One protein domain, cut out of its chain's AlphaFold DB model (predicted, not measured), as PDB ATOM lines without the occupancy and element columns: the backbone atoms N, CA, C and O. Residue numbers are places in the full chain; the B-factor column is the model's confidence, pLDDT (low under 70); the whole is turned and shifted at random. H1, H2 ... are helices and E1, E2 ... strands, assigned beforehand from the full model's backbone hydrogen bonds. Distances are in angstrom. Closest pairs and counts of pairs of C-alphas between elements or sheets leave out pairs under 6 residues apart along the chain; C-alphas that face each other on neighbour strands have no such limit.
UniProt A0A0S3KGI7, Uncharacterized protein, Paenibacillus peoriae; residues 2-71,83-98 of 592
ATOM      1  N   THR A   2      11.003 -42.385  17.104       64.31
ATOM      2  CA  THR A   2      12.199 -43.193  17.356       64.31
ATOM      3  C   THR A   2      12.920 -42.655  18.589       64.31
ATOM      4  O   THR A   2      12.995 -41.443  18.747       64.31
ATOM      5  N   GLN A   3      13.400 -43.531  19.477       72.50
ATOM      6  CA  GLN A   3      14.139 -43.114  20.671       72.50
ATOM      7  C   GLN A   3      15.599 -43.535  20.612       72.50
ATOM      8  O   GLN A   3      15.900 -44.636  20.145       72.50
ATOM      9  N   PHE A   4      16.467 -42.694  21.172       79.81
ATOM     10  CA  PHE A   4      17.911 -42.891  21.143       79.81
ATOM     11  C   PHE A   4      18.535 -42.944  22.542       79.81
ATOM     12  O   PHE A   4      18.037 -42.332  23.489       79.81
ATOM     13  N   ALA A   5      19.617 -43.708  22.673       82.44
ATOM     14  CA  ALA A   5      20.471 -43.747  23.857       82.44
ATOM     15  C   ALA A   5      21.933 -43.859  23.438       82.44
ATOM     16  O   ALA A   5      22.228 -44.421  22.386       82.44
ATOM     17  N   TYR A   6      22.840 -43.372  24.282       85.56
ATOM     18  CA  TYR A   6      24.242 -43.210  23.909       85.56
ATOM     19  C   TYR A   6      25.155 -43.936  24.893       85.56
ATOM     20  O   TYR A   6      24.841 -44.031  26.079       85.56
ATOM     21  N   PHE A   7      26.285 -44.463  24.432       87.69
ATOM     22  CA  PHE A   7      27.312 -45.046  25.301       87.69
ATOM     23  C   PHE A   7      28.715 -44.766  24.759       87.69
ATOM     24  O   PHE A   7      28.881 -44.481  23.580       87.69
ATOM     25  N   SER A   8      29.741 -44.828  25.608       86.88
ATOM     26  CA  SER A   8      31.126 -44.626  25.162       86.88
ATOM     27  C   SER A   8      31.609 -45.810  24.308       86.88
ATOM     28  O   SER A   8      31.417 -46.953  24.732       86.88
ATOM     29  N   PRO A   9      32.245 -45.580  23.145       86.94
ATOM     30  CA  PRO A   9      32.751 -46.647  22.293       86.94
ATOM     31  C   PRO A   9      33.806 -47.473  23.026       86.94
ATOM     32  O   PRO A   9      34.541 -46.983  23.886       86.94
ATOM     33  N   PHE A  10      33.880 -48.749  22.671       87.31
ATOM     34  CA  PHE A  10      34.873 -49.695  23.171       87.31
ATOM     35  C   PHE A  10      35.351 -50.579  22.013       87.31
ATOM     36  O   PHE A  10      34.582 -50.788  21.081       87.31
ATOM     37  N   PRO A  11      36.577 -51.128  22.031       87.75
ATOM     38  CA  PRO A  11      37.063 -51.960  20.928       87.75
ATOM     39  C   PRO A  11      36.089 -53.099  20.571       87.75
ATOM     40  O   PRO A  11      35.726 -53.888  21.445       87.75
ATOM     41  N   GLY A  12      35.660 -53.176  19.305       85.19
ATOM     42  CA  GLY A  12      34.701 -54.179  18.819       85.19
ATOM     43  C   GLY A  12      33.225 -53.844  19.080       85.19
ATOM     44  O   GLY A  12      32.362 -54.727  19.002       85.19
ATOM     45  N   TRP A  13      32.901 -52.589  19.412       88.88
ATOM     46  CA  TRP A  13      31.510 -52.163  19.582       88.88
ATOM     47  C   TRP A  13      30.714 -52.282  18.276       88.88
ATOM     48  O   TRP A  13      29.535 -52.612  18.350       88.88
ATOM     49  N   GLU A  14      31.339 -52.093  17.110       89.44
ATOM     50  CA  GLU A  14      30.702 -52.174  15.788       89.44
ATOM     51  C   GLU A  14      30.161 -53.582  15.501       89.44
ATOM     52  O   GLU A  14      29.065 -53.746  14.973       89.44
ATOM     53  N   GLU A  15      30.905 -54.617  15.898       86.69
ATOM     54  CA  GLU A  15      30.473 -56.015  15.770       86.69
ATOM     55  C   GLU A  15      29.377 -56.360  16.783       86.69
ATOM     56  O   GLU A  15      28.482 -57.166  16.520       86.69
ATOM     57  N   THR A  16      29.454 -55.737  17.959       85.00
ATOM     58  CA  THR A  16      28.520 -55.963  19.063       85.00
ATOM     59  C   THR A  16      27.175 -55.273  18.824       85.00
ATOM     60  O   THR A  16      26.134 -55.814  19.204       85.00
ATOM     61  N   PHE A  17      27.203 -54.095  18.196       88.69
ATOM     62  CA  PHE A  17      26.061 -53.237  17.887       88.69
ATOM     63  C   PHE A  17      26.111 -52.753  16.431       88.69
ATOM     64  O   PHE A  17      26.313 -51.563  16.181       88.69
ATOM     65  N   PRO A  18      25.902 -53.648  15.453       85.31
ATOM     66  CA  PRO A  18      26.012 -53.309  14.034       85.31
ATOM     67  C   PRO A  18      24.954 -52.303  13.564       85.31
ATOM     68  O   PRO A  18      25.123 -51.676  12.522       85.31
ATOM     69  N   ASN A  19      23.857 -52.140  14.312       84.25
ATOM     70  CA  ASN A  19      22.804 -51.170  14.000       84.25
ATOM     71  C   ASN A  19      23.025 -49.800  14.660       84.25
ATOM     72  O   ASN A  19      22.192 -48.902  14.494       84.25
ATOM     73  N   ALA A  20      24.090 -49.654  15.449       85.88
ATOM     74  CA  ALA A  20      24.425 -48.416  16.127       85.88
ATOM     75  C   ALA A  20      25.239 -47.481  15.229       85.88
ATOM     76  O   ALA A  20      25.904 -47.913  14.289       85.88
ATOM     77  N   LYS A  21      25.194 -46.184  15.530       86.81
ATOM     78  CA  LYS A  21      25.937 -45.157  14.793       86.81
ATOM     79  C   LYS A  21      26.973 -44.508  15.696       86.81
ATOM     80  O   LYS A  21      26.655 -44.128  16.818       86.81
ATOM     81  N   LEU A  22      28.204 -44.353  15.212       84.38
ATOM     82  CA  LEU A  22      29.204 -43.556  15.916       84.38
ATOM     83  C   LEU A  22      28.899 -42.072  15.717       84.38
ATOM     84  O   LEU A  22      28.853 -41.602  14.584       84.38
ATOM     85  N   GLN A  23      28.757 -41.356  16.821       76.06
ATOM     86  CA  GLN A  23      28.632 -39.911  16.887       76.06
ATOM     87  C   GLN A  23      29.909 -39.337  17.504       76.06
ATOM     88  O   GLN A  23      30.379 -39.805  18.545       76.06
ATOM     89  N   LYS A  24      30.498 -38.327  16.861       69.12
ATOM     90  CA  LYS A  24      31.673 -37.613  17.379       69.12
ATOM     91  C   LYS A  24      31.261 -36.183  17.721       69.12
ATOM     92  O   LYS A  24      30.829 -35.453  16.835       69.12
ATOM     93  N   ALA A  25      31.381 -35.821  18.995       53.62
ATOM     94  CA  ALA A  25      30.756 -34.652  19.615       53.62
ATOM     95  C   ALA A  25      31.664 -34.090  20.727       53.62
ATOM     96  O   ALA A  25      32.066 -34.838  21.611       53.62
ATOM     97  N   HIS A  26      32.029 -32.801  20.709       47.22
ATOM     98  CA  HIS A  26      32.854 -32.133  21.753       47.22
ATOM     99  C   HIS A  26      34.159 -32.835  22.180       47.22
ATOM    100  O   HIS A  26      34.559 -32.759  23.337       47.22
ATOM    101  N   GLY A  27      34.845 -33.539  21.274       52.88
ATOM    102  CA  GLY A  27      36.040 -34.325  21.632       52.88
ATOM    103  C   GLY A  27      35.729 -35.639  22.365       52.88
ATOM    104  O   GLY A  27      36.643 -36.341  22.793       52.88
ATOM    105  N   PHE A  28      34.449 -35.995  22.462       59.59
ATOM    106  CA  PHE A  28      33.952 -37.276  22.931       59.59
ATOM    107  C   PHE A  28      33.409 -38.082  21.751       59.59
ATOM    108  O   PHE A  28      32.718 -37.578  20.865       59.59
ATOM    109  N   GLU A  29      33.711 -39.371  21.746       76.31
ATOM    110  CA  GLU A  29      33.077 -40.322  20.845       76.31
ATOM    111  C   GLU A  29      31.964 -41.023  21.629       76.31
ATOM    112  O   GLU A  29      32.173 -41.467  22.763       76.31
ATOM    113  N   GLN A  30      30.762 -41.083  21.063       83.00
ATOM    114  CA  GLN A  30      29.628 -41.805  21.631       83.00
ATOM    115  C   GLN A  30      28.954 -42.644  20.556       83.00
ATOM    116  O   GLN A  30      28.842 -42.246  19.407       83.00
ATOM    117  N   VAL A  31      28.484 -43.818  20.934       86.44
ATOM    118  CA  VAL A  31      27.742 -44.719  20.065       86.44
ATOM    119  C   VAL A  31      26.258 -44.552  20.353       86.44
ATOM    120  O   VAL A  31      25.806 -44.772  21.477       86.44
ATOM    121  N   GLU A  32      25.507 -44.165  19.332       86.12
ATOM    122  CA  GLU A  32      24.063 -43.997  19.344       86.12
ATOM    123  C   GLU A  32      23.352 -45.318  19.043       86.12
ATOM    124  O   GLU A  32      23.581 -45.962  18.017       86.12
ATOM    125  N   LEU A  33      22.418 -45.687  19.913       87.31
ATOM    126  CA  LEU A  33      21.511 -46.809  19.735       87.31
ATOM    127  C   LEU A  33      20.099 -46.322  19.466       87.31
ATOM    128  O   LEU A  33      19.525 -45.584  20.262       87.31
ATOM    129  N   ASN A  34      19.498 -46.843  18.404       85.62
ATOM    130  CA  ASN A  34      18.099 -46.624  18.070       85.62
ATOM    131  C   ASN A  34      17.227 -47.731  18.679       85.62
ATOM    132  O   ASN A  34      17.333 -48.891  18.280       85.62
ATOM    133  N   ALA A  35      16.314 -47.380  19.587       82.81
ATOM    134  CA  ALA A  35      15.469 -48.335  20.307       82.81
ATOM    135  C   ALA A  35      14.709 -49.302  19.378       82.81
ATOM    136  O   ALA A  35      14.549 -50.480  19.705       82.81
ATOM    137  N   GLY A  36      14.266 -48.810  18.216       82.38
ATOM    138  CA  GLY A  36      13.502 -49.572  17.228       82.38
ATOM    139  C   GLY A  36      14.343 -50.476  16.324       82.38
ATOM    140  O   GLY A  36      13.775 -51.338  15.661       82.38
ATOM    141  N   LYS A  37      15.672 -50.308  16.298       85.88
ATOM    142  CA  LYS A  37      16.590 -51.092  15.450       85.88
ATOM    143  C   LYS A  37      17.442 -52.101  16.227       85.88
ATOM    144  O   LYS A  37      18.218 -52.827  15.618       85.88
ATOM    145  N   ILE A  38      17.290 -52.180  17.551       85.31
ATOM    146  CA  ILE A  38      18.027 -53.139  18.384       85.31
ATOM    147  C   ILE A  38      17.508 -54.567  18.132       85.31
ATOM    148  O   ILE A  38      16.366 -54.910  18.457       85.31
ATOM    149  N   SER A  39      18.387 -55.421  17.615       84.69
ATOM    150  CA  SER A  39      18.185 -56.857  17.401       84.69
ATOM    151  C   SER A  39      18.192 -57.656  18.707       84.69
ATOM    152  O   SER A  39      18.711 -57.218  19.731       84.69
ATOM    153  N   ASP A  40      17.662 -58.881  18.693       82.62
ATOM    154  CA  ASP A  40      17.624 -59.731  19.893       82.62
ATOM    155  C   ASP A  40      19.013 -60.073  20.450       82.62
ATOM    156  O   ASP A  40      19.185 -60.155  21.668       82.62
ATOM    157  N   LYS A  41      20.024 -60.194  19.579       85.44
ATOM    158  CA  LYS A  41      21.422 -60.387  19.993       85.44
ATOM    159  C   LYS A  41      21.941 -59.170  20.762       85.44
ATOM    160  O   LYS A  41      22.454 -59.323  21.868       85.44
ATOM    161  N   GLU A  42      21.720 -57.968  20.230       86.81
ATOM    162  CA  GLU A  42      22.090 -56.707  20.890       86.81
ATOM    163  C   GLU A  42      21.372 -56.556  22.247       86.81
ATOM    164  O   GLU A  42      21.980 -56.120  23.226       86.81
ATOM    165  N   LYS A  43      20.109 -57.002  22.365       85.50
ATOM    166  CA  LYS A  43      19.361 -57.003  23.643       85.50
ATOM    167  C   LYS A  43      20.009 -57.887  24.700       85.50
ATOM    168  O   LYS A  43      20.104 -57.478  25.860       85.50
ATOM    169  N   ILE A  44      20.409 -59.102  24.324       84.12
ATOM    170  CA  ILE A  44      21.088 -60.030  25.236       84.12
ATOM    171  C   ILE A  44      22.387 -59.389  25.724       84.12
ATOM    172  O   ILE A  44      22.633 -59.366  26.931       84.12
ATOM    173  N   THR A  45      23.149 -58.766  24.823       85.31
ATOM    174  CA  THR A  45      24.386 -58.070  25.183       85.31
ATOM    175  C   THR A  45      24.145 -56.886  26.117       85.31
ATOM    176  O   THR A  45      24.815 -56.781  27.143       85.31
ATOM    177  N   LEU A  46      23.146 -56.034  25.853       84.81
ATOM    178  CA  LEU A  46      22.783 -54.926  26.751       84.81
ATOM    179  C   LEU A  46      22.378 -55.412  28.148       84.81
ATOM    180  O   LEU A  46      22.613 -54.721  29.140       84.81
ATOM    181  N   ARG A  47      21.770 -56.603  28.253       79.94
ATOM    182  CA  ARG A  47      21.392 -57.203  29.540       79.94
ATOM    183  C   ARG A  47      22.575 -57.831  30.272       79.94
ATOM    184  O   ARG A  47      22.645 -57.684  31.491       79.94
ATOM    185  N   ALA A  48      23.468 -58.510  29.555       80.94
ATOM    186  CA  ALA A  48      24.625 -59.203  30.120       80.94
ATOM    187  C   ALA A  48      25.755 -58.234  30.511       80.94
ATOM    188  O   ALA A  48      26.370 -58.376  31.564       80.94
ATOM    189  N   SER A  49      25.976 -57.193  29.709       79.31
ATOM    190  CA  SER A  49      27.094 -56.253  29.850       79.31
ATOM    191  C   SER A  49      26.713 -54.957  30.566       79.31
ATOM    192  O   SER A  49      27.398 -53.949  30.408       79.31
ATOM    193  N   LYS A  50      25.663 -54.961  31.402       67.81
ATOM    194  CA  LYS A  50      25.174 -53.769  32.130       67.81
ATOM    195  C   LYS A  50      26.255 -53.035  32.933       67.81
ATOM    196  O   LYS A  50      26.105 -51.846  33.190       67.81
ATOM    197  N   ALA A  51      27.300 -53.721  33.388       65.88
ATOM    198  CA  ALA A  51      28.392 -53.091  34.131       65.88
ATOM    199  C   ALA A  51      29.403 -52.364  33.223       65.88
ATOM    200  O   ALA A  51      30.045 -51.423  33.674       65.88
ATOM    201  N   LYS A  52      29.535 -52.788  31.959       73.88
ATOM    202  CA  LYS A  52      30.500 -52.241  30.990       73.88
ATOM    203  C   LYS A  52      29.862 -51.238  30.031       73.88
ATOM    204  O   LYS A  52      30.497 -50.265  29.655       73.88
ATOM    205  N   ILE A  53      28.602 -51.464  29.662       84.19
ATOM    206  CA  ILE A  53      27.854 -50.628  28.724       84.19
ATOM    207  C   ILE A  53      26.817 -49.849  29.522       84.19
ATOM    208  O   ILE A  53      25.753 -50.361  29.891       84.19
ATOM    209  N   VAL A  54      27.158 -48.602  29.826       85.50
ATOM    210  CA  VAL A  54      26.264 -47.668  30.505       85.50
ATOM    211  C   VAL A  54      25.618 -46.792  29.444       85.50
ATOM    212  O   VAL A  54      26.252 -45.879  28.925       85.50
ATOM    213  N   LEU A  55      24.355 -47.085  29.136       86.56
ATOM    214  CA  LEU A  55      23.537 -46.207  28.309       86.56
ATOM    215  C   LEU A  55      23.256 -44.921  29.085       86.56
ATOM    216  O   LEU A  55      22.822 -44.986  30.238       86.56
ATOM    217  N   LYS A  56      23.492 -43.774  28.462       81.44
ATOM    218  CA  LYS A  56      23.321 -42.443  29.039       81.44
ATOM    219  C   LYS A  56      22.307 -41.626  28.249       81.44
ATOM    220  O   LYS A  56      22.173 -41.770  27.032       81.44
ATOM    221  N   CYS A  57      21.594 -40.776  28.977       75.88
ATOM    222  CA  CYS A  57      20.736 -39.729  28.449       75.88
ATOM    223  C   CYS A  57      21.580 -38.481  28.119       75.88
ATOM    224  O   CYS A  57      22.209 -37.968  29.037       75.88
ATOM    225  N   PRO A  58      21.566 -37.940  26.886       69.19
ATOM    226  CA  PRO A  58      22.318 -36.734  26.516       69.19
ATOM    227  C   PRO A  58      21.844 -35.457  27.226       69.19
ATOM    228  O   PRO A  58      22.571 -34.469  27.275       69.19
ATOM    229  N   ILE A  59      20.623 -35.454  27.773       68.50
ATOM    230  CA  ILE A  59      20.052 -34.284  28.457       68.50
ATOM    231  C   ILE A  59      20.551 -34.212  29.904       68.50
ATOM    232  O   ILE A  59      21.084 -33.187  30.316       68.50
ATOM    233  N   CYS A  60      20.398 -35.294  30.676       70.56
ATOM    234  CA  CYS A  60      20.651 -35.290  32.124       70.56
ATOM    235  C   CYS A  60      21.828 -36.171  32.575       70.56
ATOM    236  O   CYS A  60      21.979 -36.412  33.779       70.56
ATOM    237  N   ASP A  61      22.571 -36.750  31.624       73.81
ATOM    238  CA  ASP A  61      23.634 -37.753  31.816       73.81
ATOM    239  C   ASP A  61      23.220 -38.971  32.660       73.81
ATOM    240  O   ASP A  61      24.037 -39.791  33.096       73.81
ATOM    241  N   GLY A  62      21.912 -39.118  32.881       77.56
ATOM    242  CA  GLY A  62      21.308 -40.187  33.646       77.56
ATOM    243  C   GLY A  62      21.429 -41.517  32.926       77.56
ATOM    244  O   GLY A  62      21.428 -41.600  31.698       77.56
ATOM    245  N   ARG A  63      21.503 -42.591  33.710       82.19
ATOM    246  CA  ARG A  63      21.543 -43.942  33.167       82.19
ATOM    247  C   ARG A  63      20.194 -44.326  32.557       82.19
ATOM    248  O   ARG A  63      19.166 -44.275  33.234       82.19
ATOM    249  N   LEU A  64      20.237 -44.792  31.315       82.25
ATOM    250  CA  LEU A  64      19.104 -45.333  30.581       82.25
ATOM    251  C   LEU A  64      19.099 -46.862  30.592       82.25
ATOM    252  O   LEU A  64      20.125 -47.540  30.699       82.25
ATOM    253  N   TYR A  65      17.901 -47.405  30.450       82.31
ATOM    254  CA  TYR A  65      17.626 -48.826  30.354       82.31
ATOM    255  C   TYR A  65      16.768 -49.067  29.124       82.31
ATOM    256  O   TYR A  65      15.827 -48.327  28.852       82.31
ATOM    257  N   TYR A  66      17.091 -50.117  28.379       85.25
ATOM    258  CA  TYR A  66      16.305 -50.518  27.225       85.25
ATOM    259  C   TYR A  66      15.097 -51.356  27.653       85.25
ATOM    260  O   TYR A  66      15.236 -52.333  28.397       85.25
ATOM    261  N   ASN A  67      13.920 -50.995  27.152       80.19
ATOM    262  CA  ASN A  67      12.708 -51.792  27.213       80.19
ATOM    263  C   ASN A  67      12.308 -52.192  25.791       80.19
ATOM    264  O   ASN A  67      12.149 -51.350  24.913       80.19
ATOM    265  N   GLN A  68      12.109 -53.489  25.575       76.75
ATOM    266  CA  GLN A  68      11.682 -54.024  24.284       76.75
ATOM    267  C   GLN A  68      10.235 -53.639  23.936       76.75
ATOM    268  O   GLN A  68       9.808 -53.821  22.798       76.75
ATOM    269  N   GLY A  69       9.485 -53.101  24.899       74.06
ATOM    270  CA  GLY A  69       8.054 -52.927  24.746       74.06
ATOM    271  C   GLY A  69       7.329 -54.272  24.772       74.06
ATOM    272  O   GLY A  69       7.917 -55.308  25.091       74.06
ATOM    273  N   TYR A  70       6.038 -54.257  24.457       66.38
ATOM    274  CA  TYR A  70       5.213 -55.464  24.427       66.38
ATOM    275  C   TYR A  70       4.421 -55.501  23.121       66.38
ATOM    276  O   TYR A  70       3.729 -54.539  22.792       66.38
ATOM    277  N   HIS A  71       4.513 -56.627  22.414       56.66
ATOM    278  CA  HIS A  71       3.629 -57.018  21.319       56.66
ATOM    279  C   HIS A  71       2.962 -58.330  21.735       56.66
ATOM    280  O   HIS A  71       3.646 -59.339  21.914       56.66
ATOM    281  N   SER A  83       5.880 -49.658  21.589       71.31
ATOM    282  CA  SER A  83       7.112 -49.788  20.803       71.31
ATOM    283  C   SER A  83       8.334 -49.840  21.726       71.31
ATOM    284  O   SER A  83       8.253 -49.309  22.836       71.31
ATOM    285  N   PRO A  84       9.460 -50.438  21.301       80.50
ATOM    286  CA  PRO A  84      10.701 -50.403  22.066       80.50
ATOM    287  C   PRO A  84      11.114 -48.977  22.447       80.50
ATOM    288  O   PRO A  84      10.971 -48.052  21.647       80.50
ATOM    289  N   TYR A  85      11.633 -48.800  23.659       79.50
ATOM    290  CA  TYR A  85      11.940 -47.483  24.214       79.50
ATOM    291  C   TYR A  85      13.061 -47.542  25.257       79.50
ATOM    292  O   TYR A  85      13.315 -48.584  25.865       79.50
ATOM    293  N   PHE A  86      13.723 -46.411  25.491       81.75
ATOM    294  CA  PHE A  86      14.664 -46.220  26.590       81.75
ATOM    295  C   PHE A  86      13.994 -45.480  27.751       81.75
ATOM    296  O   PHE A  86      13.162 -44.593  27.557       81.75
ATOM    297  N   TYR A  87      14.347 -45.838  28.984       76.75
ATOM    298  CA  TYR A  87      13.782 -45.228  30.189       76.75
ATOM    299  C   TYR A  87      14.818 -45.111  31.309       76.75
ATOM    300  O   TYR A  87      15.756 -45.900  31.380       76.75
ATOM    301  N   HIS A  88      14.634 -44.146  32.209       78.38
ATOM    302  CA  HIS A  88      15.383 -44.068  33.461       78.38
ATOM    303  C   HIS A  88      14.767 -44.974  34.527       78.38
ATOM    304  O   HIS A  88      13.547 -45.054  34.661       78.38
ATOM    305  N   TYR A  89      15.611 -45.611  35.335       66.94
ATOM    306  CA  TYR A  89      15.170 -46.303  36.544       66.94
ATOM    307  C   TYR A  89      15.059 -45.271  37.676       66.94
ATOM    308  O   TYR A  89      16.063 -44.667  38.048       66.94
ATOM    309  N   ASN A  90      13.848 -45.040  38.192       55.50
ATOM    310  CA  ASN A  90      13.555 -44.131  39.313       55.50
ATOM    311  C   ASN A  90      13.877 -42.635  39.097       55.50
ATOM    312  O   ASN A  90      14.143 -41.921  40.062       55.50
ATOM    313  N   ARG A  91      13.830 -42.127  37.859       57.41
ATOM    314  CA  ARG A  91      13.785 -40.675  37.605       57.41
ATOM    315  C   ARG A  91      12.521 -40.345  36.831       57.41
ATOM    316  O   ARG A  91      12.477 -40.601  35.640       57.41
ATOM    317  N   GLU A  92      11.526 -39.766  37.498       51.50
ATOM    318  CA  GLU A  92      10.268 -39.343  36.859       51.50
ATOM    319  C   GLU A  92      10.466 -38.176  35.874       51.50
ATOM    320  O   GLU A  92       9.666 -37.990  34.960       51.50
ATOM    321  N   ASN A  93      11.576 -37.442  36.010       51.31
ATOM    322  CA  ASN A  93      11.777 -36.138  35.375       51.31
ATOM    323  C   ASN A  93      12.573 -36.170  34.065       51.31
ATOM    324  O   ASN A  93      13.028 -35.124  33.632       51.31
ATOM    325  N   CYS A  94      12.813 -37.334  33.455       61.41
ATOM    326  CA  CYS A  94      13.517 -37.373  32.173       61.41
ATOM    327  C   CYS A  94      13.076 -38.596  31.374       61.41
ATOM    328  O   CYS A  94      13.446 -39.715  31.704       61.41
ATOM    329  N   HIS A  95      12.275 -38.444  30.326       50.88
ATOM    330  CA  HIS A  95      11.924 -39.555  29.435       50.88
ATOM    331  C   HIS A  95      11.668 -39.008  28.031       50.88
ATOM    332  O   HIS A  95      11.076 -37.960  27.931       50.88
ATOM    333  N   TYR A  96      12.031 -39.729  26.965       55.44
ATOM    334  CA  TYR A  96      11.976 -39.325  25.540       55.44
ATOM    335  C   TYR A  96      13.139 -38.450  25.053       55.44
ATOM    336  O   TYR A  96      13.179 -37.244  25.267       55.44
ATOM    337  N   ILE A  97      14.049 -39.088  24.313       55.84
ATOM    338  CA  ILE A  97      15.052 -38.443  23.461       55.84
ATOM    339  C   ILE A  97      14.708 -38.825  22.026       55.84
ATOM    340  O   ILE A  97      14.646 -40.018  21.725       55.84
ATOM    341  N   GLU A  98      14.443 -37.832  21.180       63.03
ATOM    342  CA  GLU A  98      14.039 -38.033  19.778       63.03
ATOM    343  C   GLU A  98      15.202 -37.885  18.793       63.03
ATOM    344  O   GLU A  98      15.187 -38.577  17.790       63.03
TER     345      GLU A  98
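AT A GLANCE: This is residues 2 to 71 and 83 to 98 of the 592 residues of an uncharacterized protein of Paenibacillus peoriae (UniProt A0A0S3KGI7). A small twisted sheet of three strands, E1, E3 and E2, has a separate two-strand ribbon, E4 and E5, beside its E1 edge. The short helix H1 is near the sheet, while the longer helix H2 lies off it, near H1 and E4, and a long loop leads from H2 back to E4. The printed part has 86 residues with two named helices and five named strands, in the order E1 H1 E2 E3 H2 E4 E5; both sheets are antiparallel, and the class is mixed, with under half of the residues in named elements. The whole is compact, with a radius of gyration of the C-alphas of 12.2 A, and rounded, spanning 32 by 31 by 24 A.

HOW THE PARTS SIT: Begin at the inner strand E3, residues 28 to 34, with the edge strands E1, residues 4 to 7, and E2, residues 21 to 25. E1 and E3 are antiparallel at 141 degrees; look for N 31 and O 7, 2.8 A apart. E2 and E3 form a hairpin, antiparallel at 144 degrees, with N 23 and O 30 at 2.7 A. The sheet is only just strongly twisted, its C-alphas up to 4.4 A off the best plane. E1, H1, residues 13 to 16, and E2 make a split strand-helix-strand unit, two strands of one sheet with a helix between them along the chain and E3 between them in the sheet, and its crossover is right-handed. H1 only grazes the sheet, with residues 13 to 14. H2, residues 40 to 48, is not on the sheet; it is close to H1 but not clearly touching, the closest C-alphas being those of Thr 16 and Glu 42, 6.7 A apart. In H2 every O i to N i+4 pair is within hydrogen-bond range; H1 is too short for such a pair. Now look at E4, residues 64 to 67, and E5, residues 85 to 88, antiparallel at 139 degrees, with N 65 and O 87 at 2.8 A. The closest C-alphas of E1 and E5 are those of Ala 5 and Phe 86, 6.9 A apart. E2 is apart from both E4 and E5.

IN THESE COORDINATES: Find C-alpha 4 at (17.911, -42.891, 21.143), where E1 begins its 10.5 A. E3 runs 19.0 A from C-alpha 28 at (33.952, -37.276, 22.931), and E2 measures 12.5 A. H2 covers 12.4 A, H1 4.9 A and E4 9.7 A. E5 ends, after 10.4 A, at C-alpha 88, (15.383, -44.068, 33.461).

THE WHOLE: The two farthest C-alphas, of Gly 27 and His 71, are 39.6 A apart. Residues 72 to 82 are not printed; C-alphas 71 and 83 are 8.0 A apart across this cut. The link from H2 to E4, residues 49 to 63, is long. Mean pLDDT of the printed part is 76.7, with 22 residues under 70, among them 24 to 28 and 89 to 98.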